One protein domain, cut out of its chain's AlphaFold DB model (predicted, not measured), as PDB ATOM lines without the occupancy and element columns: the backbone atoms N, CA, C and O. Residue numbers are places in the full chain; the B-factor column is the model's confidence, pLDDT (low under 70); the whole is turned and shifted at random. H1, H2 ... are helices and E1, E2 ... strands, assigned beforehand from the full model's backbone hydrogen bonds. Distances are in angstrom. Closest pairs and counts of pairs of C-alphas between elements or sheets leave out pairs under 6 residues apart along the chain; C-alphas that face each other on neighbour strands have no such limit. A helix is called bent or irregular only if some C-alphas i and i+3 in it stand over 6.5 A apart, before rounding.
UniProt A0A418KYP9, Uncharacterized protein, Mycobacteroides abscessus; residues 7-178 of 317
ATOM      1  N   TRP A   7      93.537  66.379  35.547       92.06
ATOM      2  CA  TRP A   7      92.314  65.837  34.968       92.06
ATOM      3  C   TRP A   7      91.254  65.444  36.000       92.06
ATOM      4  O   TRP A   7      90.079  65.392  35.659       92.06
ATOM      5  N   ARG A   8      91.625  65.197  37.261       89.62
ATOM      6  CA  ARG A   8      90.670  64.834  38.323       89.62
ATOM      7  C   ARG A   8      89.781  66.001  38.744       89.62
ATOM      8  O   ARG A   8      88.729  65.786  39.332       89.62
ATOM      9  N   HIS A   9      90.224  67.229  38.484       88.88
ATOM     10  CA  HIS A   9      89.614  68.433  39.047       88.88
ATOM     11  C   HIS A   9      89.175  69.445  37.993       88.88
ATOM     12  O   HIS A   9      88.388  70.333  38.305       88.88
ATOM     13  N   LYS A  10      89.699  69.357  36.765       91.75
ATOM     14  CA  LYS A  10      89.460  70.362  35.725       91.75
ATOM     15  C   LYS A  10      89.103  69.725  34.392       91.75
ATOM     16  O   LYS A  10      89.830  68.868  33.882       91.75
ATOM     17  N   GLN A  11      88.031  70.233  33.792       95.00
ATOM     18  CA  GLN A  11      87.700  69.981  32.397       95.00
ATOM     19  C   GLN A  11      88.568  70.849  31.472       95.00
ATOM     20  O   GLN A  11      88.867  72.014  31.754       95.00
ATOM     21  N   GLY A  12      89.026  70.249  30.378       94.12
ATOM     22  CA  GLY A  12      89.761  70.919  29.318       94.12
ATOM     23  C   GLY A  12      88.835  71.725  28.417       94.12
ATOM     24  O   GLY A  12      87.643  71.453  28.309       94.12
ATOM     25  N   THR A  13      89.408  72.717  27.747       95.88
ATOM     26  CA  THR A  13      88.745  73.447  26.662       95.88
ATOM     27  C   THR A  13      89.691  73.555  25.474       95.88
ATOM     28  O   THR A  13      90.895  73.319  25.605       95.88
ATOM     29  N   VAL A  14      89.185  73.991  24.320       95.31
ATOM     30  CA  VAL A  14      90.013  74.248  23.130       95.31
ATOM     31  C   VAL A  14      91.203  75.167  23.445       95.31
ATOM     32  O   VAL A  14      92.297  74.931  22.939       95.31
ATOM     33  N   GLY A  15      91.017  76.190  24.286       91.12
ATOM     34  CA  GLY A  15      92.088  77.116  24.677       91.12
ATOM     35  C   GLY A  15      93.017  76.581  25.770       91.12
ATOM     36  O   GLY A  15      94.161  77.016  25.861       91.12
ATOM     37  N   HIS A  16      92.548  75.629  26.580       91.31
ATOM     38  CA  HIS A  16      93.277  75.110  27.737       91.31
ATOM     39  C   HIS A  16      93.131  73.580  27.861       91.31
ATOM     40  O   HIS A  16      92.425  73.103  28.754       91.31
ATOM     41  N   PRO A  17      93.765  72.792  26.971       92.50
ATOM     42  CA  PRO A  17      93.742  71.326  27.044       92.50
ATOM     43  C   PRO A  17      94.735  70.746  28.071       92.50
ATOM     44  O   PRO A  17      94.596  69.597  28.486       92.50
ATOM     45  N   LEU A  18      95.725  71.538  28.494       91.25
ATOM     46  CA  LEU A  18      96.752  71.201  29.482       91.25
ATOM     47  C   LEU A  18      96.691  72.187  30.659       91.25
ATOM     48  O   LEU A  18      96.286  73.339  30.491       91.25
ATOM     49  N   GLU A  19      97.146  71.757  31.832       87.81
ATOM     50  CA  GLU A  19      97.415  72.612  32.988       87.81
ATOM     51  C   GLU A  19      98.927  72.815  33.138       87.81
ATOM     52  O   GLU A  19      99.602  72.111  33.884       87.81
ATOM     53  N   LEU A  20      99.472  73.783  32.407       81.31
ATOM     54  CA  LEU A  20     100.856  74.212  32.588       81.31
ATOM     55  C   LEU A  20     100.880  75.446  33.498       81.31
ATOM     56  O   LEU A  20      99.990  76.297  33.393       81.31
ATOM     57  N   PRO A  21     101.867  75.569  34.400       69.75
ATOM     58  CA  PRO A  21     102.013  76.767  35.206       69.75
ATOM     59  C   PRO A  21     102.251  77.981  34.304       69.75
ATOM     60  O   PRO A  21     102.968  77.914  33.306       69.75
ATOM     61  N   LEU A  22     101.666  79.116  34.686       57.22
ATOM     62  CA  LEU A  22     101.860  80.391  33.986       57.22
ATOM     63  C   LEU A  22     103.295  80.923  34.158       57.22
ATOM     64  O   LEU A  22     103.781  81.664  33.309       57.22
ATOM     65  N   GLN A  23     103.980  80.522  35.236       50.62
ATOM     66  CA  GLN A  23     105.369  80.860  35.551       50.62
ATOM     67  C   GLN A  23     106.014  79.713  36.331       50.62
ATOM     68  O   GLN A  23     105.760  79.598  37.522       50.62
ATOM     69  N   GLY A  24     106.837  78.895  35.663       48.94
ATOM     70  CA  GLY A  24     107.704  77.888  36.286       48.94
ATOM     71  C   GLY A  24     106.995  76.785  37.087       48.94
ATOM     72  O   GLY A  24     105.933  76.955  37.668       48.94
ATOM     73  N   LEU A  25     107.600  75.603  37.147       53.19
ATOM     74  CA  LEU A  25     107.270  74.655  38.217       53.19
ATOM     75  C   LEU A  25     108.003  75.009  39.514       53.19
ATOM     76  O   LEU A  25     107.444  74.801  40.585       53.19
ATOM     77  N   LEU A  26     109.248  75.506  39.397       48.94
ATOM     78  CA  LEU A  26     110.198  75.698  40.501       48.94
ATOM     79  C   LEU A  26     111.274  76.803  40.275       48.94
ATOM     80  O   LEU A  26     112.162  76.906  41.111       48.94
ATOM     81  N   ASP A  27     111.225  77.645  39.226       44.22
ATOM     82  CA  ASP A  27     112.285  78.648  38.937       44.22
ATOM     83  C   ASP A  27     111.795  80.117  38.919       44.22
ATOM     84  O   ASP A  27     110.649  80.378  38.529       44.22
ATOM     85  N   PRO A  28     112.648  81.088  39.329       37.47
ATOM     86  CA  PRO A  28     112.295  82.498  39.468       37.47
ATOM     87  C   PRO A  28     112.009  83.152  38.113       37.47
ATOM     88  O   PRO A  28     112.683  82.910  37.113       37.47
ATOM     89  N   ALA A  29     110.991  84.012  38.103       41.22
ATOM     90  CA  ALA A  29     110.435  84.650  36.918       41.22
ATOM     91  C   ALA A  29     111.499  85.245  35.977       41.22
ATOM     92  O   ALA A  29     112.248  86.151  36.351       41.22
ATOM     93  N   HIS A  30     111.489  84.817  34.711       45.09
ATOM     94  CA  HIS A  30     112.142  85.560  33.640       45.09
ATOM     95  C   HIS A  30     111.123  86.552  33.043       45.09
ATOM     96  O   HIS A  30     110.103  86.119  32.507       45.09
ATOM     97  N   PRO A  31     111.361  87.878  33.096       50.03
ATOM     98  CA  PRO A  31     110.345  88.908  32.829       50.03
ATOM     99  C   PRO A  31     109.847  89.003  31.373       50.03
ATOM    100  O   PRO A  31     109.121  89.934  31.036       50.03
ATOM    101  N   ARG A  32     110.234  88.073  30.490       50.50
ATOM    102  CA  ARG A  32     109.863  88.066  29.064       50.50
ATOM    103  C   ARG A  32     109.151  86.798  28.588       50.50
ATOM    104  O   ARG A  32     108.743  86.769  27.433       50.50
ATOM    105  N   SER A  33     108.970  85.786  29.440       46.56
ATOM    106  CA  SER A  33     108.160  84.607  29.111       46.56
ATOM    107  C   SER A  33     106.937  84.558  30.022       46.56
ATOM    108  O   SER A  33     107.061  84.366  31.228       46.56
ATOM    109  N   THR A  34     105.754  84.785  29.453       54.12
ATOM    110  CA  THR A  34     104.466  84.713  30.164       54.12
ATOM    111  C   THR A  34     103.780  83.352  30.017       54.12
ATOM    112  O   THR A  34     102.667  83.182  30.508       54.12
ATOM    113  N   HIS A  35     104.418  82.391  29.338       61.69
ATOM    114  CA  HIS A  35     103.879  81.054  29.110       61.69
ATOM    115  C   HIS A  35     104.992  80.007  29.109       61.69
ATOM    116  O   HIS A  35     105.977  80.135  28.385       61.69
ATOM    117  N   VAL A  36     104.804  78.946  29.895       71.75
ATOM    118  CA  VAL A  36     105.624  77.736  29.819       71.75
ATOM    119  C   VAL A  36     104.928  76.756  28.875       71.75
ATOM    120  O   VAL A  36     103.751  76.452  29.070       71.75
ATOM    121  N   ASP A  37     105.632  76.281  27.848       81.12
ATOM    122  CA  ASP A  37     105.147  75.200  26.987       81.12
ATOM    123  C   ASP A  37     105.498  73.816  27.558       81.12
ATOM    124  O   ASP A  37     106.267  73.678  28.514       81.12
ATOM    125  N   LEU A  38     104.895  72.768  26.990       84.06
ATOM    126  CA  LEU A  38     105.085  71.401  27.475       84.06
ATOM    127  C   LEU A  38     106.544  70.933  27.322       84.06
ATOM    128  O   LEU A  38     107.056  70.271  28.224       84.06
ATOM    129  N   GLY A  39     107.213  71.319  26.228       83.75
ATOM    130  CA  GLY A  39     108.606  70.953  25.949       83.75
ATOM    131  C   GLY A  39     109.607  71.564  26.934       83.75
ATOM    132  O   GLY A  39     110.619  70.946  27.247       83.75
ATOM    133  N   THR A  40     109.301  72.737  27.492       82.25
ATOM    134  CA  THR A  40     110.108  73.406  28.525       82.25
ATOM    135  C   THR A  40     109.776  72.891  29.928       82.25
ATOM    136  O   THR A  40     110.656  72.677  30.767       82.25
ATOM    137  N   TRP A  41     108.489  72.684  30.205       85.56
ATOM    138  CA  TRP A  41     107.996  72.266  31.517       85.56
ATOM    139  C   TRP A  41     108.401  70.831  31.871       85.56
ATOM    140  O   TRP A  41     108.852  70.579  32.991       85.56
ATOM    141  N   ALA A  42     108.262  69.892  30.930       87.00
ATOM    142  CA  ALA A  42     108.390  68.467  31.222       87.00
ATOM    143  C   ALA A  42     109.810  68.041  31.655       87.00
ATOM    144  O   ALA A  42     109.920  67.361  32.679       87.00
ATOM    145  N   PRO A  43     110.909  68.470  30.994       84.62
ATOM    146  CA  PRO A  43     112.264  68.142  31.447       84.62
ATOM    147  C   PRO A  43     112.556  68.672  32.855       84.62
ATOM    148  O   PRO A  43     113.148  67.969  33.675       84.62
ATOM    149  N   THR A  44     112.080  69.884  33.157       83.12
ATOM    150  CA  THR A  44     112.243  70.524  34.471       83.12
ATOM    151  C   THR A  44     111.508  69.742  35.560       83.12
ATOM    152  O   THR A  44     112.065  69.476  36.625       83.12
ATOM    153  N   TYR A  45     110.269  69.314  35.292       84.75
ATOM    154  CA  TYR A  45     109.499  68.504  36.238       84.75
ATOM    155  C   TYR A  45     110.120  67.129  36.482       84.75
ATOM    156  O   TYR A  45     110.194  66.671  37.622       84.75
ATOM    157  N   LEU A  46     110.569  66.459  35.418       86.81
ATOM    158  CA  LEU A  46     111.228  65.157  35.525       86.81
ATOM    159  C   LEU A  46     112.487  65.252  36.383       86.81
ATOM    160  O   LEU A  46     112.646  64.464  37.314       86.81
ATOM    161  N   ALA A  47     113.335  66.252  36.127       84.62
ATOM    162  CA  ALA A  47     114.547  66.477  36.908       84.62
ATOM    163  C   ALA A  47     114.238  66.752  38.390       84.62
ATOM    164  O   ALA A  47     114.892  66.188  39.263       84.62
ATOM    165  N   GLY A  48     113.219  67.570  38.680       84.19
ATOM    166  CA  GLY A  48     112.831  67.910  40.053       84.19
ATOM    167  C   GLY A  48     112.112  66.790  40.815       84.19
ATOM    168  O   GLY A  48     112.217  66.719  42.037       84.19
ATOM    169  N   SER A  49     111.388  65.909  40.121       85.12
ATOM    170  CA  SER A  49     110.625  64.816  40.748       85.12
ATOM    171  C   SER A  49     111.442  63.545  40.986       85.12
ATOM    172  O   SER A  49     111.030  62.705  41.785       85.12
ATOM    173  N   GLY A  50     112.559  63.364  40.271       84.88
ATOM    174  CA  GLY A  50     113.336  62.121  40.284       84.88
ATOM    175  C   GLY A  50     112.606  60.926  39.655       84.88
ATOM    176  O   GLY A  50     113.051  59.791  39.797       84.88
ATOM    177  N   ALA A  51     111.471  61.153  38.986       87.94
ATOM    178  CA  ALA A  51     110.674  60.096  38.379       87.94
ATOM    179  C   ALA A  51     111.252  59.644  37.032       87.94
ATOM    180  O   ALA A  51     111.728  60.458  36.242       87.94
ATOM    181  N   ASP A  52     111.109  58.349  36.726       89.56
ATOM    182  CA  ASP A  52     111.635  57.839  35.460       89.56
ATOM    183  C   ASP A  52     110.846  58.231  34.218       89.56
ATOM    184  O   ASP A  52     111.388  58.293  33.119       89.56
ATOM    185  N   VAL A  53     109.551  58.439  34.399       91.56
ATOM    186  CA  VAL A  53     108.589  58.771  33.353       91.56
ATOM    187  C   VAL A  53     107.525  59.653  33.990       91.56
ATOM    188  O   VAL A  53     107.193  59.475  35.169       91.56
ATOM    189  N   MET A  54     106.959  60.574  33.223       92.00
ATOM    190  CA  MET A  54     105.829  61.384  33.659       92.00
ATOM    191  C   MET A  54     104.693  61.381  32.648       92.00
ATOM    192  O   MET A  54     104.918  61.200  31.455       92.00
ATOM    193  N   PHE A  55     103.488  61.666  33.123       94.06
ATOM    194  CA  PHE A  55     102.367  62.008  32.261       94.06
ATOM    195  C   PHE A  55     102.302  63.504  31.982       94.06
ATOM    196  O   PHE A  55     102.633  64.329  32.840       94.06
ATOM    197  N   THR A  56     101.807  63.863  30.799       94.00
ATOM    198  CA  THR A  56     101.442  65.252  30.508       94.00
ATOM    199  C   THR A  56     100.350  65.737  31.468       94.00
ATOM    200  O   THR A  56      99.491  64.950  31.877       94.00
ATOM    201  N   PRO A  57     100.321  67.036  31.815       93.00
ATOM    202  CA  PRO A  57      99.377  67.603  32.771       93.00
ATOM    203  C   PRO A  57      98.031  67.874  32.086       93.00
ATOM    204  O   PRO A  57      97.503  68.984  32.108       93.00
ATOM    205  N   SER A  58      97.502  66.871  31.394       95.44
ATOM    206  CA  SER A  58      96.291  66.994  30.595       95.44
ATOM    207  C   SER A  58      95.080  67.251  31.475       95.44
ATOM    208  O   SER A  58      94.942  66.679  32.559       95.44
ATOM    209  N   ARG A  59      94.182  68.115  31.001       96.38
ATOM    210  CA  ARG A  59      92.854  68.281  31.591       96.38
ATOM    211  C   ARG A  59      91.890  67.250  31.013       96.38
ATOM    212  O   ARG A  59      92.131  66.685  29.948       96.38
ATOM    213  N   PHE A  60      90.789  67.013  31.716       97.38
ATOM    214  CA  PHE A  60      89.799  66.022  31.309       97.38
ATOM    215  C   PHE A  60      89.057  66.432  30.034       97.38
ATOM    216  O   PHE A  60      88.560  67.554  29.935       97.38
ATOM    217  N   ILE A  61      88.924  65.514  29.083       98.00
ATOM    218  CA  ILE A  61      88.178  65.719  27.840       98.00
ATOM    219  C   ILE A  61      86.789  65.103  27.991       98.00
ATOM    220  O   ILE A  61      86.650  63.882  28.095       98.00
ATOM    221  N   ALA A  62      85.755  65.943  27.963       96.94
ATOM    222  CA  ALA A  62      84.374  65.479  27.991       96.94
ATOM    223  C   ALA A  62      84.031  64.605  26.773       96.94
ATOM    224  O   ALA A  62      84.665  64.686  25.718       96.94
ATOM    225  N   ALA A  63      82.999  63.773  26.923       96.25
ATOM    226  CA  ALA A  63      82.522  62.913  25.848       96.25
ATOM    227  C   ALA A  63      82.239  63.733  24.579       96.25
ATOM    228  O   ALA A  63      81.493  64.709  24.617       96.25
ATOM    229  N   GLN A  64      82.814  63.304  23.455       97.31
ATOM    230  CA  GLN A  64      82.630  63.912  22.135       97.31
ATOM    231  C   GLN A  64      83.080  65.383  22.019       97.31
ATOM    232  O   GLN A  64      82.746  66.046  21.035       97.31
ATOM    233  N   ASP A  65      83.882  65.905  22.955       98.12
ATOM    234  CA  ASP A  65      84.538  67.207  22.790       98.12
ATOM    235  C   ASP A  65      85.770  67.089  21.874       98.12
ATOM    236  O   ASP A  65      86.936  67.125  22.282       98.12
ATOM    237  N   TRP A  66      85.488  66.946  20.580       98.44
ATOM    238  CA  TRP A  66      86.498  66.831  19.528       98.44
ATOM    239  C   TRP A  66      87.337  68.104  19.379       98.44
ATOM    240  O   TRP A  66      88.456  68.059  18.871       98.44
ATOM    241  N   GLY A  67      86.806  69.261  19.786       98.44
ATOM    242  CA  GLY A  67      87.539  70.522  19.768       98.44
ATOM    243  C   GLY A  67      88.704  70.484  20.751       98.44
ATOM    244  O   GLY A  67      89.851  70.725  20.361       98.44
ATOM    245  N   THR A  68      88.414  70.134  22.001       98.25
ATOM    246  CA  THR A  68      89.423  70.016  23.058       98.25
ATOM    247  C   THR A  68      90.400  68.879  22.771       98.25
ATOM    248  O   THR A  68      91.606  69.099  22.874       98.25
ATOM    249  N   LEU A  69      89.928  67.713  22.303       98.56
ATOM    250  CA  LEU A  69      90.811  66.600  21.919       98.56
ATOM    251  C   LEU A  69      91.798  66.996  20.812       98.56
ATOM    252  O   LEU A  69      92.997  66.755  20.939       98.56
ATOM    253  N   ARG A  70      91.330  67.664  19.749       98.56
ATOM    254  CA  ARG A  70      92.218  68.164  18.684       98.56
ATOM    255  C   ARG A  70      93.206  69.199  19.193       98.56
ATOM    256  O   ARG A  70      94.327  69.268  18.693       98.56
ATOM    257  N   SER A  71      92.802  70.017  20.163       97.25
ATOM    258  CA  SER A  71      93.714  70.972  20.781       97.25
ATOM    259  C   SER A  71      94.812  70.263  21.573       97.25
ATOM    260  O   SER A  71      95.984  70.527  21.316       97.25
ATOM    261  N   LEU A  72      94.450  69.289  22.419       97.19
ATOM    262  CA  LEU A  72      95.413  68.450  23.137       97.19
ATOM    263  C   LEU A  72      96.369  67.757  22.163       97.19
ATOM    264  O   LEU A  72      97.579  67.878  22.310       97.19
ATOM    265  N   ARG A  73      95.837  67.107  21.124       97.25
ATOM    266  CA  ARG A  73      96.635  66.441  20.087       97.25
ATOM    267  C   ARG A  73      97.692  67.359  19.486       97.25
ATOM    268  O   ARG A  73      98.838  66.949  19.356       97.25
ATOM    269  N   ARG A  74      97.325  68.590  19.114       96.00
ATOM    270  CA  ARG A  74      98.285  69.563  18.567       96.00
ATOM    271  C   ARG A  74      99.376  69.905  19.577       96.00
ATOM    272  O   ARG A  74     100.533  69.976  19.186       96.00
ATOM    273  N   SER A  75      99.022  70.087  20.849       93.69
ATOM    274  CA  SER A  75     100.003  70.334  21.910       93.69
ATOM    275  C   SER A  75     100.955  69.154  22.108       93.69
ATOM    276  O   SER A  75     102.147  69.381  22.272       93.69
ATOM    277  N   LEU A  76     100.454  67.915  22.052       95.12
ATOM    278  CA  LEU A  76     101.282  66.711  22.163       95.12
ATOM    279  C   LEU A  76     102.218  66.563  20.953       95.12
ATOM    280  O   LEU A  76     103.417  66.419  21.142       95.12
ATOM    281  N   LEU A  77     101.702  66.694  19.724       94.25
ATOM    282  CA  LEU A  77     102.509  66.616  18.495       94.25
ATOM    283  C   LEU A  77     103.608  67.677  18.420       94.25
ATOM    284  O   LEU A  77     104.658  67.434  17.838       94.25
ATOM    285  N   ALA A  78     103.352  68.871  18.955       90.94
ATOM    286  CA  ALA A  78     104.319  69.961  18.917       90.94
ATOM    287  C   ALA A  78     105.453  69.798  19.940       90.94
ATOM    288  O   ALA A  78     106.489  70.438  19.784       90.94
ATOM    289  N   ALA A  79     105.245  69.007  20.997       87.62
ATOM    290  CA  ALA A  79     106.126  68.993  22.161       87.62
ATOM    291  C   ALA A  79     106.722  67.624  22.505       87.62
ATOM    292  O   ALA A  79     107.687  67.596  23.260       87.62
ATOM    293  N   LEU A  80     106.149  66.523  22.007       90.44
ATOM    294  CA  LEU A  80     106.588  65.167  22.332       90.44
ATOM    295  C   LEU A  80     107.280  64.482  21.151       90.44
ATOM    296  O   LEU A  80     106.890  64.638  19.994       90.44
ATOM    297  N   SER A  81     108.261  63.653  21.485       85.38
ATOM    298  CA  SER A  81     108.981  62.722  20.621       85.38
ATOM    299  C   SER A  81     108.785  61.280  21.118       85.38
ATOM    300  O   SER A  81     108.638  61.063  22.323       85.38
ATOM    301  N   PRO A  82     108.837  60.256  20.242       81.12
ATOM    302  CA  PRO A  82     108.716  58.848  20.646       81.12
ATOM    303  C   PRO A  82     109.727  58.387  21.703       81.12
ATOM    304  O   PRO A  82     109.481  57.421  22.417       81.12
ATOM    305  N   THR A  83     110.879  59.057  21.791       77.31
ATOM    306  CA  THR A  83     111.952  58.730  22.741       77.31
ATOM    307  C   THR A  83     111.818  59.446  24.082       77.31
ATOM    308  O   THR A  83     112.683  59.291  24.946       77.31
ATOM    309  N   ASP A  84     110.788  60.272  24.257       78.69
ATOM    310  CA  ASP A  84     110.648  61.082  25.455       78.69
ATOM    311  C   ASP A  84     110.228  60.246  26.659       78.69
ATOM    312  O   ASP A  84     109.420  59.323  26.588       78.69
ATOM    313  N   ARG A  85     110.707  60.663  27.832       88.62
ATOM    314  CA  ARG A  85     110.256  60.151  29.138       88.62
ATOM    315  C   ARG A  85     108.903  60.753  29.550       88.62
ATOM    316  O   ARG A  85     108.575  60.810  30.736       88.62
ATOM    317  N   VAL A  86     108.138  61.252  28.581       91.94
ATOM    318  CA  VAL A  86     106.882  61.978  28.764       91.94
ATOM    319  C   VAL A  86     105.798  61.261  27.972       91.94
ATOM    320  O   VAL A  86     105.839  61.205  26.748       91.94
ATOM    321  N   VAL A  87     104.816  60.722  28.683       94.75
ATOM    322  CA  VAL A  87     103.686  59.992  28.109       94.75
ATOM    323  C   VAL A  87     102.510  60.951  27.954       94.75
ATOM    324  O   VAL A  87     102.058  61.560  28.930       94.75
ATOM    325  N   GLY A  88     101.997  61.085  26.732       96.25
ATOM    326  CA  GLY A  88     100.820  61.898  26.437       96.25
ATOM    327  C   GLY A  88      99.577  61.309  27.097       96.25
ATOM    328  O   GLY A  88      99.033  60.319  26.617       96.25
ATOM    329  N   LEU A  89      99.117  61.900  28.199       97.62
ATOM    330  CA  LEU A  89      97.929  61.430  28.905       97.62
ATOM    331  C   LEU A  89      96.666  61.979  28.238       97.62
ATOM    332  O   LEU A  89      96.530  63.185  28.035       97.62
ATOM    333  N   ILE A  90      95.713  61.099  27.961       98.19
ATOM    334  CA  ILE A  90      94.400  61.407  27.398       98.19
ATOM    335  C   ILE A  90      93.341  60.926  28.400       98.19
ATOM    336  O   ILE A  90      92.843  59.800  28.309       98.19
ATOM    337  N   PRO A  91      93.008  61.760  29.400       97.62
ATOM    338  CA  PRO A  91      91.932  61.477  30.328       97.62
ATOM    339  C   PRO A  91      90.611  61.929  29.710       97.62
ATOM    340  O   PRO A  91      90.417  63.111  29.421       97.62
ATOM    341  N   THR A  92      89.695  60.994  29.482       98.31
ATOM    342  CA  THR A  92      88.434  61.278  28.798       98.31
ATOM    343  C   THR A  92      87.279  60.444  29.333       98.31
ATOM    344  O   THR A  92      87.460  59.539  30.148       98.31
ATOM    345  N   HIS A  93      86.063  60.767  28.906       97.25
ATOM    346  CA  HIS A  93      84.885  60.004  29.281       97.25
ATOM    347  C   HIS A  93      84.847  58.650  28.553       97.25
ATOM    348  O   HIS A  93      85.116  58.571  27.354       97.25
ATOM    349  N   ALA A  94      84.430  57.590  29.246       97.25
ATOM    350  CA  ALA A  94      84.300  56.233  28.713       97.25
ATOM    351  C   ALA A  94      83.349  56.142  27.506       97.25
ATOM    352  O   ALA A  94      83.442  55.209  26.712       97.25
ATOM    353  N   ASP A  95      82.466  57.128  27.320       97.50
ATOM    354  CA  ASP A  95      81.617  57.231  26.125       97.50
ATOM    355  C   ASP A  95      82.390  57.375  24.817       97.50
ATOM    356  O   ASP A  95      81.842  57.040  23.769       97.50
ATOM    357  N   MET A  96      83.650  57.814  24.853       98.31
ATOM    358  CA  MET A  96      84.512  57.841  23.666       98.31
ATOM    359  C   MET A  96      84.754  56.438  23.085       98.31
ATOM    360  O   MET A  96      85.115  56.313  21.918       98.31
ATOM    361  N   LEU A  97      84.506  55.387  23.874       98.50
ATOM    362  CA  LEU A  97      84.606  53.985  23.469       98.50
ATOM    363  C   LEU A  97      83.273  53.403  22.973       98.50
ATOM    364  O   LEU A  97      83.223  52.230  22.602       98.50
ATOM    365  N   ASN A  98      82.184  54.181  22.963       98.31
ATOM    366  CA  ASN A  98      80.897  53.691  22.470       98.31
ATOM    367  C   ASN A  98      80.980  53.382  20.959       98.31
ATOM    368  O   ASN A  98      81.602  54.146  20.212       98.31
ATOM    369  N   PRO A  99      80.273  52.346  20.464       97.56
ATOM    370  CA  PRO A  99      80.269  51.967  19.050       97.56
ATOM    371  C   PRO A  99      79.944  53.108  18.081       97.56
ATOM    372  O   PRO A  99      80.485  53.151  16.981       97.56
ATOM    373  N   SER A 100      79.089  54.049  18.495       97.25
ATOM    374  CA  SER A 100      78.666  55.187  17.674       97.25
ATOM    375  C   SER A 100      79.749  56.246  17.453       97.25
ATOM    376  O   SER A 100      79.624  57.039  16.524       97.25
ATOM    377  N   VAL A 101      80.795  56.289  18.288       97.62
ATOM    378  CA  VAL A 101      81.799  57.371  18.258       97.62
ATOM    379  C   VAL A 101      83.243  56.886  18.259       97.62
ATOM    380  O   VAL A 101      84.118  57.654  17.863       97.62
ATOM    381  N   VAL A 102      83.511  55.631  18.631       98.38
ATOM    382  CA  VAL A 102      84.879  55.109  18.762       98.38
ATOM    383  C   VAL A 102      85.682  55.238  17.469       98.38
ATOM    384  O   VAL A 102      86.829  55.654  17.517       98.38
ATOM    385  N   SER A 103      85.078  55.014  16.296       98.38
ATOM    386  CA  SER A 103      85.788  55.196  15.019       98.38
ATOM    387  C   SER A 103      86.268  56.637  14.824       98.38
ATOM    388  O   SER A 103      87.378  56.853  14.359       98.38
ATOM    389  N   ARG A 104      85.470  57.633  15.233       98.44
ATOM    390  CA  ARG A 104      85.888  59.039  15.187       98.44
ATOM    391  C   ARG A 104      86.970  59.337  16.218       98.44
ATOM    392  O   ARG A 104      87.878  60.102  15.921       98.44
ATOM    393  N   PHE A 105      86.871  58.753  17.411       98.56
ATOM    394  CA  PHE A 105      87.901  58.903  18.433       98.56
ATOM    395  C   PHE A 105      89.256  58.400  17.933       98.56
ATOM    396  O   PHE A 105      90.230  59.138  18.012       98.56
ATOM    397  N   LEU A 106      89.283  57.220  17.317       98.44
ATOM    398  CA  LEU A 106      90.475  56.629  16.714       98.44
ATOM    399  C   LEU A 106      91.054  57.503  15.594       98.44
ATOM    400  O   LEU A 106      92.232  57.835  15.633       98.44
ATOM    401  N   THR A 107      90.221  58.007  14.674       98.38
ATOM    402  CA  THR A 107      90.670  58.964  13.643       98.38
ATOM    403  C   THR A 107      91.280  60.234  14.242       98.38
ATOM    404  O   THR A 107      92.247  60.779  13.715       98.38
ATOM    405  N   GLU A 108      90.737  60.744  15.350       98.25
ATOM    406  CA  GLU A 108      91.328  61.913  16.001       98.25
ATOM    407  C   GLU A 108      92.674  61.586  16.664       98.25
ATOM    408  O   GLU A 108      93.517  62.479  16.755       98.25
ATOM    409  N   LEU A 109      92.902  60.343  17.088       98.12
ATOM    410  CA  LEU A 109      94.143  59.896  17.723       98.12
ATOM    411  C   LEU A 109      95.208  59.395  16.745       98.12
ATOM    412  O   LEU A 109      96.380  59.440  17.106       98.12
ATOM    413  N   GLU A 110      94.840  58.990  15.530       97.56
ATOM    414  CA  GLU A 110      95.742  58.443  14.503       97.56
ATOM    415  C   GLU A 110      97.067  59.223  14.360       97.56
ATOM    416  O   GLU A 110      98.128  58.594  14.384       97.56
ATOM    417  N   PRO A 111      97.092  60.576  14.334       97.12
ATOM    418  CA  PRO A 111      98.355  61.312  14.236       97.12
ATOM    419  C   PRO A 111      99.330  61.070  15.401       97.12
ATOM    420  O   PRO A 111     100.523  61.299  15.248       97.12
ATOM    421  N   LEU A 112      98.840  60.627  16.563       96.62
ATOM    422  CA  LEU A 112      99.620  60.341  17.769       96.62
ATOM    423  C   LEU A 112     100.080  58.878  17.861       96.62
ATOM    424  O   LEU A 112     100.718  58.531  18.848       96.62
ATOM    425  N   ALA A 113      99.771  58.014  16.886       93.38
ATOM    426  CA  ALA A 113     100.023  56.567  16.981       93.38
ATOM    427  C   ALA A 113     101.497  56.184  17.220       93.38
ATOM    428  O   ALA A 113     101.780  55.118  17.750       93.38
ATOM    429  N   HIS A 114     102.432  57.063  16.860       92.06
ATOM    430  CA  HIS A 114     103.870  56.872  17.044       92.06
ATOM    431  C   HIS A 114     104.398  57.359  18.407       92.06
ATOM    432  O   HIS A 114     105.579  57.180  18.697       92.06
ATOM    433  N   LEU A 115     103.565  58.016  19.221       94.62
ATOM    434  CA  LEU A 115     103.944  58.573  20.520       94.62
ATOM    435  C   LEU A 115     103.510  57.651  21.668       94.62
ATOM    436  O   LEU A 115     102.478  56.986  21.566       94.62
ATOM    437  N   PRO A 116     104.232  57.651  22.802       93.69
ATOM    438  CA  PRO A 116     103.768  56.969  24.000       93.69
ATOM    439  C   PRO A 116     102.535  57.687  24.567       93.69
ATOM    440  O   PRO A 116     102.600  58.854  24.966       93.69
ATOM    441  N   LEU A 117     101.403  56.980  24.625       97.25
ATOM    442  CA  LEU A 117     100.132  57.507  25.125       97.25
ATOM    443  C   LEU A 117      99.668  56.781  26.385       97.25
ATOM    444  O   LEU A 117      99.843  55.574  26.529       97.25
ATOM    445  N   GLY A 118      99.024  57.529  27.275       97.50
ATOM    446  CA  GLY A 118      98.316  57.010  28.436       97.50
ATOM    447  C   GLY A 118      96.835  57.350  28.353       97.50
ATOM    448  O   GLY A 118      96.480  58.462  27.973       97.50
ATOM    449  N   PHE A 119      95.962  56.435  28.753       98.38
ATOM    450  CA  PHE A 119      94.516  56.623  28.743       98.38
ATOM    451  C   PHE A 119      93.925  56.445  30.138       98.38
ATOM    452  O   PHE A 119      94.267  55.518  30.874       98.38
ATOM    453  N   VAL A 120      92.987  57.329  30.474       97.31
ATOM    454  CA  VAL A 120      92.096  57.202  31.632       97.31
ATOM    455  C   VAL A 120      90.673  57.352  31.116       97.31
ATOM    456  O   VAL A 120      90.343  58.381  30.525       97.31
ATOM    457  N   PHE A 121      89.826  56.357  31.371       97.06
ATOM    458  CA  PHE A 121      88.408  56.408  31.021       97.06
ATOM    459  C   PHE A 121      87.570  56.636  32.268       97.06
ATOM    460  O   PHE A 121      87.311  55.712  33.039       97.06
ATOM    461  N   ALA A 122      87.150  57.881  32.462       94.62
ATOM    462  CA  ALA A 122      86.255  58.242  33.545       94.62
ATOM    463  C   ALA A 122      84.787  58.096  33.135       94.62
ATOM    464  O   ALA A 122      84.443  58.112  31.957       94.62
ATOM    465  N   GLY A 123      83.900  57.989  34.110       90.56
ATOM    466  CA  GLY A 123      82.457  57.882  33.891       90.56
ATOM    467  C   GLY A 123      81.815  57.153  35.055       90.56
ATOM    468  O   GLY A 123      82.471  56.964  36.069       90.56
ATOM    469  N   ALA A 124      80.564  56.719  34.922       89.56
ATOM    470  CA  ALA A 124      79.882  55.977  35.982       89.56
ATOM    471  C   ALA A 124      80.644  54.706  36.425       89.56
ATOM    472  O   ALA A 124      81.546  54.207  35.745       89.56
ATOM    473  N   ARG A 125      80.253  54.144  37.574       88.94
ATOM    474  CA  ARG A 125      80.773  52.852  38.042       88.94
ATOM    475  C   ARG A 125      80.647  51.800  36.944       88.94
ATOM    476  O   ARG A 125      79.609  51.732  36.298       88.94
ATOM    477  N   GLU A 126      81.697  50.994  36.772       89.56
ATOM    478  CA  GLU A 126      81.717  49.906  35.784       89.56
ATOM    479  C   GLU A 126      81.401  50.408  34.359       89.56
ATOM    480  O   GLU A 126      80.929  49.650  33.519       89.56
ATOM    481  N   ALA A 127      81.690  51.685  34.046       92.12
ATOM    482  CA  ALA A 127      81.360  52.276  32.750       92.12
ATOM    483  C   ALA A 127      81.841  51.414  31.578       92.12
ATOM    484  O   ALA A 127      81.098  51.242  30.617       92.12
ATOM    485  N   LEU A 128      83.033  50.823  31.656       95.75
ATOM    486  CA  LEU A 128      83.576  49.985  30.586       95.75
ATOM    487  C   LEU A 128      82.744  48.721  30.297       95.75
ATOM    488  O   LEU A 128      82.735  48.270  29.156       95.75
ATOM    489  N   ALA A 129      81.992  48.199  31.269       95.12
ATOM    490  CA  ALA A 129      81.130  47.027  31.098       95.12
ATOM    491  C   ALA A 129      79.891  47.293  30.224       95.12
ATOM    492  O   ALA A 129      79.232  46.366  29.754       95.12
ATOM    493  N   HIS A 130      79.541  48.559  29.999       94.25
ATOM    494  CA  HIS A 130      78.303  48.939  29.326       94.25
ATOM    495  C   HIS A 130      78.536  49.405  27.888       94.25
ATOM    496  O   HIS A 130      79.641  49.782  27.504       94.25
ATOM    497  N   ASN A 131      77.466  49.405  27.086       94.62
ATOM    498  CA  ASN A 131      77.447  49.939  25.717       94.62
ATOM    499  C   ASN A 131      78.543  49.374  24.799       94.62
ATOM    500  O   ASN A 131      79.001  50.065  23.896       94.62
ATOM    501  N   ASN A 132      78.970  48.127  25.028       94.81
ATOM    502  CA  ASN A 132      80.038  47.466  24.273       94.81
ATOM    503  C   ASN A 132      81.384  48.230  24.283       94.81
ATOM    504  O   ASN A 132      82.181  48.126  23.347       94.81
ATOM    505  N   ARG A 133      81.657  49.006  25.341       97.56
ATOM    506  CA  ARG A 133      82.888  49.802  25.462       97.56
ATOM    507  C   ARG A 133      84.144  48.937  25.595       97.56
ATOM    508  O   ARG A 133      85.195  49.378  25.153       97.56
ATOM    509  N   VAL A 134      84.047  47.703  26.103       97.75
ATOM    510  CA  VAL A 134      85.170  46.738  26.091       97.75
ATOM    511  C   VAL A 134      85.661  46.405  24.676       97.75
ATOM    512  O   VAL A 134      86.860  46.247  24.466       97.75
ATOM    513  N   ALA A 135      84.773  46.354  23.676       97.44
ATOM    514  CA  ALA A 135      85.180  46.176  22.281       97.44
ATOM    515  C   ALA A 135      85.806  47.459  21.711       97.44
ATOM    516  O   ALA A 135      86.779  47.403  20.961       97.44
ATOM    517  N   GLY A 136      85.279  48.628  22.092       98.06
ATOM    518  CA  GLY A 136      85.880  49.916  21.744       98.06
ATOM    519  C   GLY A 136      87.289  50.085  22.321       98.06
ATOM    520  O   GLY A 136      88.183  50.551  21.619       98.06
ATOM    521  N   LEU A 137      87.501  49.654  23.568       98.31
ATOM    522  CA  LEU A 137      88.809  49.664  24.226       98.31
ATOM    523  C   LEU A 137      89.801  48.739  23.519       98.31
ATOM    524  O   LEU A 137      90.927  49.149  23.264       98.31
ATOM    525  N   GLN A 138      89.376  47.526  23.157       96.88
ATOM    526  CA  GLN A 138      90.221  46.591  22.415       96.88
ATOM    527  C   GLN A 138      90.683  47.197  21.085       96.88
ATOM    528  O   GLN A 138      91.870  47.166  20.781       96.88
ATOM    529  N   ARG A 139      89.774  47.825  20.325       97.31
ATOM    530  CA  ARG A 139      90.126  48.525  19.076       97.31
ATOM    531  C   ARG A 139      91.159  49.629  19.300       97.31
ATOM    532  O   ARG A 139      92.122  49.710  18.548       97.31
ATOM    533  N   LEU A 140      90.975  50.441  20.343       98.00
ATOM    534  CA  LEU A 140      91.922  51.495  20.699       98.00
ATOM    535  C   LEU A 140      93.320  50.949  20.981       98.00
ATOM    536  O   LEU A 140      94.290  51.495  20.470       98.00
ATOM    537  N   LEU A 141      93.425  49.892  21.781       97.31
ATOM    538  CA  LEU A 141      94.719  49.332  22.169       97.31
ATOM    539  C   LEU A 141      95.408  48.604  21.007       97.31
ATOM    540  O   LEU A 141      96.623  48.704  20.875       97.31
ATOM    541  N   THR A 142      94.643  47.979  20.109       94.69
ATOM    542  CA  THR A 142      95.187  47.405  18.872       94.69
ATOM    543  C   THR A 142      95.757  48.477  17.938       94.69
ATOM    544  O   THR A 142      96.788  48.245  17.311       94.69
ATOM    545  N   GLU A 143      95.109  49.643  17.826       95.06
ATOM    546  CA  GLU A 143      95.581  50.755  16.981       95.06
ATOM    547  C   GLU A 143      96.700  51.578  17.644       95.06
ATOM    548  O   GLU A 143      97.524  52.176  16.954       95.06
ATOM    549  N   HIS A 144      96.769  51.569  18.977       95.69
ATOM    550  CA  HIS A 144      97.789  52.243  19.777       95.69
ATOM    551  C   HIS A 144      98.550  51.237  20.645       95.69
ATOM    552  O   HIS A 144      98.511  51.295  21.879       95.69
ATOM    553  N   GLN A 145      99.248  50.306  19.990       93.88
ATOM    554  CA  GLN A 145     100.074  49.324  20.688       93.88
ATOM    555  C   GLN A 145     101.122  50.015  21.564       93.88
ATOM    556  O   GLN A 145     101.719  51.025  21.193       93.88
ATOM    557  N   GLY A 146     101.337  49.467  22.753       94.75
ATOM    558  CA  GLY A 146     102.213  50.047  23.759       94.75
ATOM    559  C   GLY A 146     101.583  51.183  24.570       94.75
ATOM    560  O   GLY A 146     102.259  51.755  25.426       94.75
ATOM    561  N   ALA A 147     100.299  51.496  24.368       96.94
ATOM    562  CA  ALA A 147      99.587  52.455  25.204       96.94
ATOM    563  C   ALA A 147      99.511  52.007  26.670       96.94
ATOM    564  O   ALA A 147      99.533  50.818  27.002       96.94
ATOM    565  N   TRP A 148      99.421  52.987  27.564       97.50
ATOM    566  CA  TRP A 148      99.256  52.775  28.996       97.50
ATOM    567  C   TRP A 148      97.786  52.980  29.355       97.50
ATOM    568  O   TRP A 148      97.175  53.960  28.934       97.50
ATOM    569  N   LEU A 149      97.200  52.089  30.148       97.81
ATOM    570  CA  LEU A 149      95.809  52.197  30.592       97.81
ATOM    571  C   LEU A 149      95.755  52.321  32.109       97.81
ATOM    572  O   LEU A 149      96.235  51.446  32.818       97.81
ATOM    573  N   LEU A 150      95.159  53.386  32.633       95.69
ATOM    574  CA  LEU A 150      95.181  53.680  34.064       95.69
ATOM    575  C   LEU A 150      93.781  53.712  34.666       95.69
ATOM    576  O   LEU A 150      92.825  54.180  34.049       95.69
ATOM    577  N   GLY A 151      93.704  53.313  35.933       93.69
ATOM    578  CA  GLY A 151      92.492  53.416  36.730       93.69
ATOM    579  C   GLY A 151      91.432  52.425  36.276       93.69
ATOM    580  O   GLY A 151      90.320  52.821  35.949       93.69
ATOM    581  N   VAL A 152      91.797  51.145  36.229       96.00
ATOM    582  CA  VAL A 152      90.909  50.052  35.818       96.00
ATOM    583  C   VAL A 152      90.891  48.935  36.862       96.00
ATOM    584  O   VAL A 152      91.682  48.936  37.810       96.00
ATOM    585  N   ASP A 153      89.955  47.998  36.738       94.94
ATOM    586  CA  ASP A 153      89.977  46.753  37.506       94.94
ATOM    587  C   ASP A 153      90.885  45.694  36.849       94.94
ATOM    588  O   ASP A 153      91.436  45.903  35.767       94.94
ATOM    589  N   ALA A 154      91.064  44.559  37.529       95.56
ATOM    590  CA  ALA A 154      91.935  43.485  37.057       95.56
ATOM    591  C   ALA A 154      91.437  42.823  35.758       95.56
ATOM    592  O   ALA A 154      92.262  42.407  34.954       95.56
ATOM    593  N   LEU A 155      90.121  42.765  35.524       97.06
ATOM    594  CA  LEU A 155      89.544  42.152  34.322       97.06
ATOM    595  C   LEU A 155      89.871  42.966  33.071       97.06
ATOM    596  O   LEU A 155      90.308  42.411  32.060       97.06
ATOM    597  N   ILE A 156      89.671  44.283  33.152       97.81
ATOM    598  CA  ILE A 156      90.027  45.214  32.081       97.81
ATOM    599  C   ILE A 156      91.543  45.268  31.898       97.81
ATOM    600  O   ILE A 156      92.013  45.337  30.769       97.81
ATOM    601  N   ALA A 157      92.316  45.219  32.984       97.75
ATOM    602  CA  ALA A 157      93.770  45.242  32.907       97.75
ATOM    603  C   ALA A 157      94.335  44.037  32.143       97.75
ATOM    604  O   ALA A 157      95.124  44.226  31.221       97.75
ATOM    605  N   THR A 158      93.899  42.814  32.457       97.62
ATOM    606  CA  THR A 158      94.348  41.625  31.718       97.62
ATOM    607  C   THR A 158      93.890  41.645  30.265       97.62
ATOM    608  O   THR A 158      94.649  41.270  29.379       97.62
ATOM    609  N   ASP A 159      92.681  42.149  29.996       97.62
ATOM    610  CA  ASP A 159      92.207  42.338  28.621       97.62
ATOM    611  C   ASP A 159      93.075  43.326  27.830       97.62
ATOM    612  O   ASP A 159      93.431  43.077  26.680       97.62
ATOM    613  N   ALA A 160      93.450  44.436  28.468       97.94
ATOM    614  CA  ALA A 160      94.272  45.470  27.867       97.94
ATOM    615  C   ALA A 160      95.697  44.986  27.579       97.94
ATOM    616  O   ALA A 160      96.228  45.279  26.510       97.94
ATOM    617  N   LEU A 161      96.296  44.213  28.491       97.12
ATOM    618  CA  LEU A 161      97.599  43.577  28.269       97.12
ATOM    619  C   LEU A 161      97.556  42.627  27.063       97.12
ATOM    620  O   LEU A 161      98.457  42.664  26.229       97.12
ATOM    621  N   CYS A 162      96.487  41.837  26.910       95.19
ATOM    622  CA  CYS A 162      96.286  41.011  25.713       95.19
ATOM    623  C   CYS A 162      96.132  41.825  24.431       95.19
ATOM    624  O   CYS A 162      96.570  41.385  23.373       95.19
ATOM    625  N   ALA A 163      95.507  42.998  24.514       94.69
ATOM    626  CA  ALA A 163      95.317  43.897  23.380       94.69
ATOM    627  C   ALA A 163      96.556  44.761  23.064       94.69
ATOM    628  O   ALA A 163      96.471  45.652  22.222       94.69
ATOM    629  N   GLY A 164      97.697  44.516  23.721       92.62
ATOM    630  CA  GLY A 164      98.967  45.182  23.425       92.62
ATOM    631  C   GLY A 164      99.269  46.420  24.271       92.62
ATOM    632  O   GLY A 164     100.159  47.190  23.911       92.62
ATOM    633  N   ALA A 165      98.572  46.644  25.391       96.94
ATOM    634  CA  ALA A 165      98.966  47.687  26.339       96.94
ATOM    635  C   ALA A 165     100.353  47.382  26.936       96.94
ATOM    636  O   ALA A 165     100.600  46.270  27.399       96.94
ATOM    637  N   ALA A 166     101.247  48.376  26.992       94.88
ATOM    638  CA  ALA A 166     102.562  48.204  27.628       94.88
ATOM    639  C   ALA A 166     102.500  48.320  29.156       94.88
ATOM    640  O   ALA A 166     103.369  47.806  29.858       94.88
ATOM    641  N   MET A 167     101.498  49.029  29.681       95.19
ATOM    642  CA  MET A 167     101.312  49.212  31.116       95.19
ATOM    643  C   MET A 167      99.830  49.296  31.458       95.19
ATOM    644  O   MET A 167      99.047  49.940  30.756       95.19
ATOM    645  N   VAL A 168      99.467  48.712  32.598       96.75
ATOM    646  CA  VAL A 168      98.140  48.842  33.197       96.75
ATOM    647  C   VAL A 168      98.239  49.311  34.649       96.75
ATOM    648  O   VAL A 168      99.043  48.813  35.433       96.75
ATOM    649  N   GLY A 169      97.419  50.291  35.019       95.50
ATOM    650  CA  GLY A 169      97.289  50.814  36.374       95.50
ATOM    651  C   GLY A 169      96.005  50.310  37.025       95.50
ATOM    652  O   GLY A 169      94.932  50.868  36.786       95.50
ATOM    653  N   ILE A 170      96.114  49.281  37.868       95.69
ATOM    654  CA  ILE A 170      94.966  48.656  38.541       95.69
ATOM    655  C   ILE A 170      94.636  49.393  39.841       95.69
ATOM    656  O   ILE A 170      95.488  49.606  40.705       95.69
ATOM    657  N   GLY A 171      93.371  49.767  40.018       92.38
ATOM    658  CA  GLY A 171      92.917  50.437  41.231       92.38
ATOM    659  C   GLY A 171      92.828  49.495  42.440       92.38
ATOM    660  O   GLY A 171      91.989  48.594  42.492       92.38
ATOM    661  N   ILE A 172      93.596  49.772  43.497       86.62
ATOM    662  CA  ILE A 172      93.520  49.011  44.765       86.62
ATOM    663  C   ILE A 172      92.228  49.286  45.561       86.62
ATOM    664  O   ILE A 172      91.784  48.466  46.372       86.62
ATOM    665  N   ARG A 173      91.582  50.430  45.295       85.31
ATOM    666  CA  ARG A 173      90.312  50.889  45.883       85.31
ATOM    667  C   ARG A 173      89.283  51.154  44.788       85.31
ATOM    668  O   ARG A 173      89.645  51.496  43.669       85.31
ATOM    669  N   SER A 174      87.997  51.081  45.126       82.88
ATOM    670  CA  SER A 174      86.907  51.239  44.154       82.88
ATOM    671  C   SER A 174      86.966  52.566  43.382       82.88
ATOM    672  O   SER A 174      86.902  52.553  42.159       82.88
ATOM    673  N   GLY A 175      87.197  53.699  44.057       81.94
ATOM    674  CA  GLY A 175      87.352  55.001  43.387       81.94
ATOM    675  C   GLY A 175      88.615  55.138  42.523       81.94
ATOM    676  O   GLY A 175      88.704  56.051  41.713       81.94
ATOM    677  N   MET A 176      89.589  54.232  42.673       88.44
ATOM    678  CA  MET A 176      90.760  54.152  41.793       88.44
ATOM    679  C   MET A 176      90.512  53.241  40.584       88.44
ATOM    680  O   MET A 176      91.157  53.438  39.565       88.44
ATOM    681  N   ARG A 177      89.598  52.264  40.686       89.81
ATOM    682  CA  ARG A 177      89.205  51.369  39.575       89.81
ATOM    683  C   ARG A 177      88.210  52.007  38.616       89.81
ATOM    684  O   ARG A 177      88.129  51.594  37.469       89.81
ATOM    685  N   TRP A 178      87.430  52.967  39.109       90.56
ATOM    686  CA  TRP A 178      86.417  53.670  38.326       90.56
ATOM    687  C   TRP A 178      86.599  55.184  38.486       90.56
ATOM    688  O   TRP A 178      85.903  55.803  39.302       90.56
TER     689      TRP A 178
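AT A GLANCE: This is residues 7 to 178 of the 317 residues of an uncharacterized protein of Mycobacteroides abscessus (UniProt A0A418KYP9). A curled, twisted sheet of four parallel strands, E1 to E4, has four helices, H2, H4, H5 and H6, side by side in an arc round one side of it, while H7 and the stretch of residues 54 to 55 lie elsewhere along it. At one end of the long axis, H1 and the loop of residues 21 to 35 reach away from this body. The printed part has 172 residues, with seven named helices and four named strands in the order H1 H2 E1 H3 H4 E2 H5 E3 H6 E4 H7; the sheet's order is E1 E2 E3 E4, and the class is mixed, helices and strands. The whole is compact by its radius of gyration of the C-alphas, 16.1 A, yet elongated in outline, with spans of 52 by 32 by 29 A.

IN THESE COORDINATES: Residues 7 to 37 hold no named element. H1 is residues 38 to 49, beginning at C-alpha 38 at (105.085, 71.401, 27.475), and spans 15.8 A. After residues 50 to 65, H2, residues 66 to 79, spans 19.9 A. E1, residues 86 to 93, runs 22.1 A from C-alpha 86 at (106.882, 61.978, 28.764). H3 is residues 94 to 97 and H4 residues 102 to 112, 15.7 A long. H4 is irregular: C-alphas 108 and 111 are 7.3 A apart. E2, residues 117 to 122, spans 16.2 A, and H5, residues 133 to 143, spans 15.3 A. E3 is residues 148 to 152, H6 residues 154 to 162 and E4 residues 167 to 170. H7, residues 174 to 177, ends at C-alpha 177 at (89.205, 51.369, 39.575).

HOW THE PARTS SIT: In the sheet E1 and E4 are the edge strands. E1 and E2 are parallel at 24 degrees, with N 90 and O 118 within hydrogen-bond range at 2.7 A. E2 and E3 are parallel at 20 degrees, with N 148 and O 117 at 2.8 A. E3 and E4 are parallel at 9 degrees, with N 169 and O 149 at 2.8 A. Residues 54 to 55 make a short parallel pairing with residues 86 to 87 of E1. Three strand-helix-strand units, each two parallel neighbour strands with helices between, have right-handed crossovers: E1, H3 H4, E2; E2, H5, E3; and E3, H6, E4. H2 lies over E1 at a height over the sheet of 10.7 A and runs along the strands. H6 lies over E4 at a height of 8.3 A and also runs along them. H7 is on the opposite face to H6. H2 and H4 touch at a shallow tilt of 19 degrees, the same way, with the C-alphas of Arg 70 and Glu 108 closest at 6.9 A. H4, which is not on the sheet, and H5 only just touch, with 3 pairs of C-alphas within 8 A, closest at Val 102 and Gly 136, 6.1 A. H5 and H6 touch at a shallow tilt of 31 degrees, the same way, closest at the C-alphas of Gln 138 and Ala 160, 6.9 A. H3 touches H5, with the C-alphas of Leu 97 and Gly 136 closest at 4.6 A; H3 and H5 only graze the sheet. H1 also only grazes it, and only just touches H2, with 3 pairs of C-alphas within 8 A, through its residues 38 to 39 alone. Every O i to N i+4 pair is within hydrogen-bond range in H2, H5 and H6, against 6 of 8 in H1 and 5 of 7 in H4; H3 and H7 are too short for such a pair.

THE WHOLE: The two C-alphas farthest apart, those of Pro 31 and Asn 132, are 52.0 A apart. The printed part has no cut. The link from H1 to H2, 16 residues, is long. Mean pLDDT of the printed part is 89.7, and residues 21 to 35 are under 70.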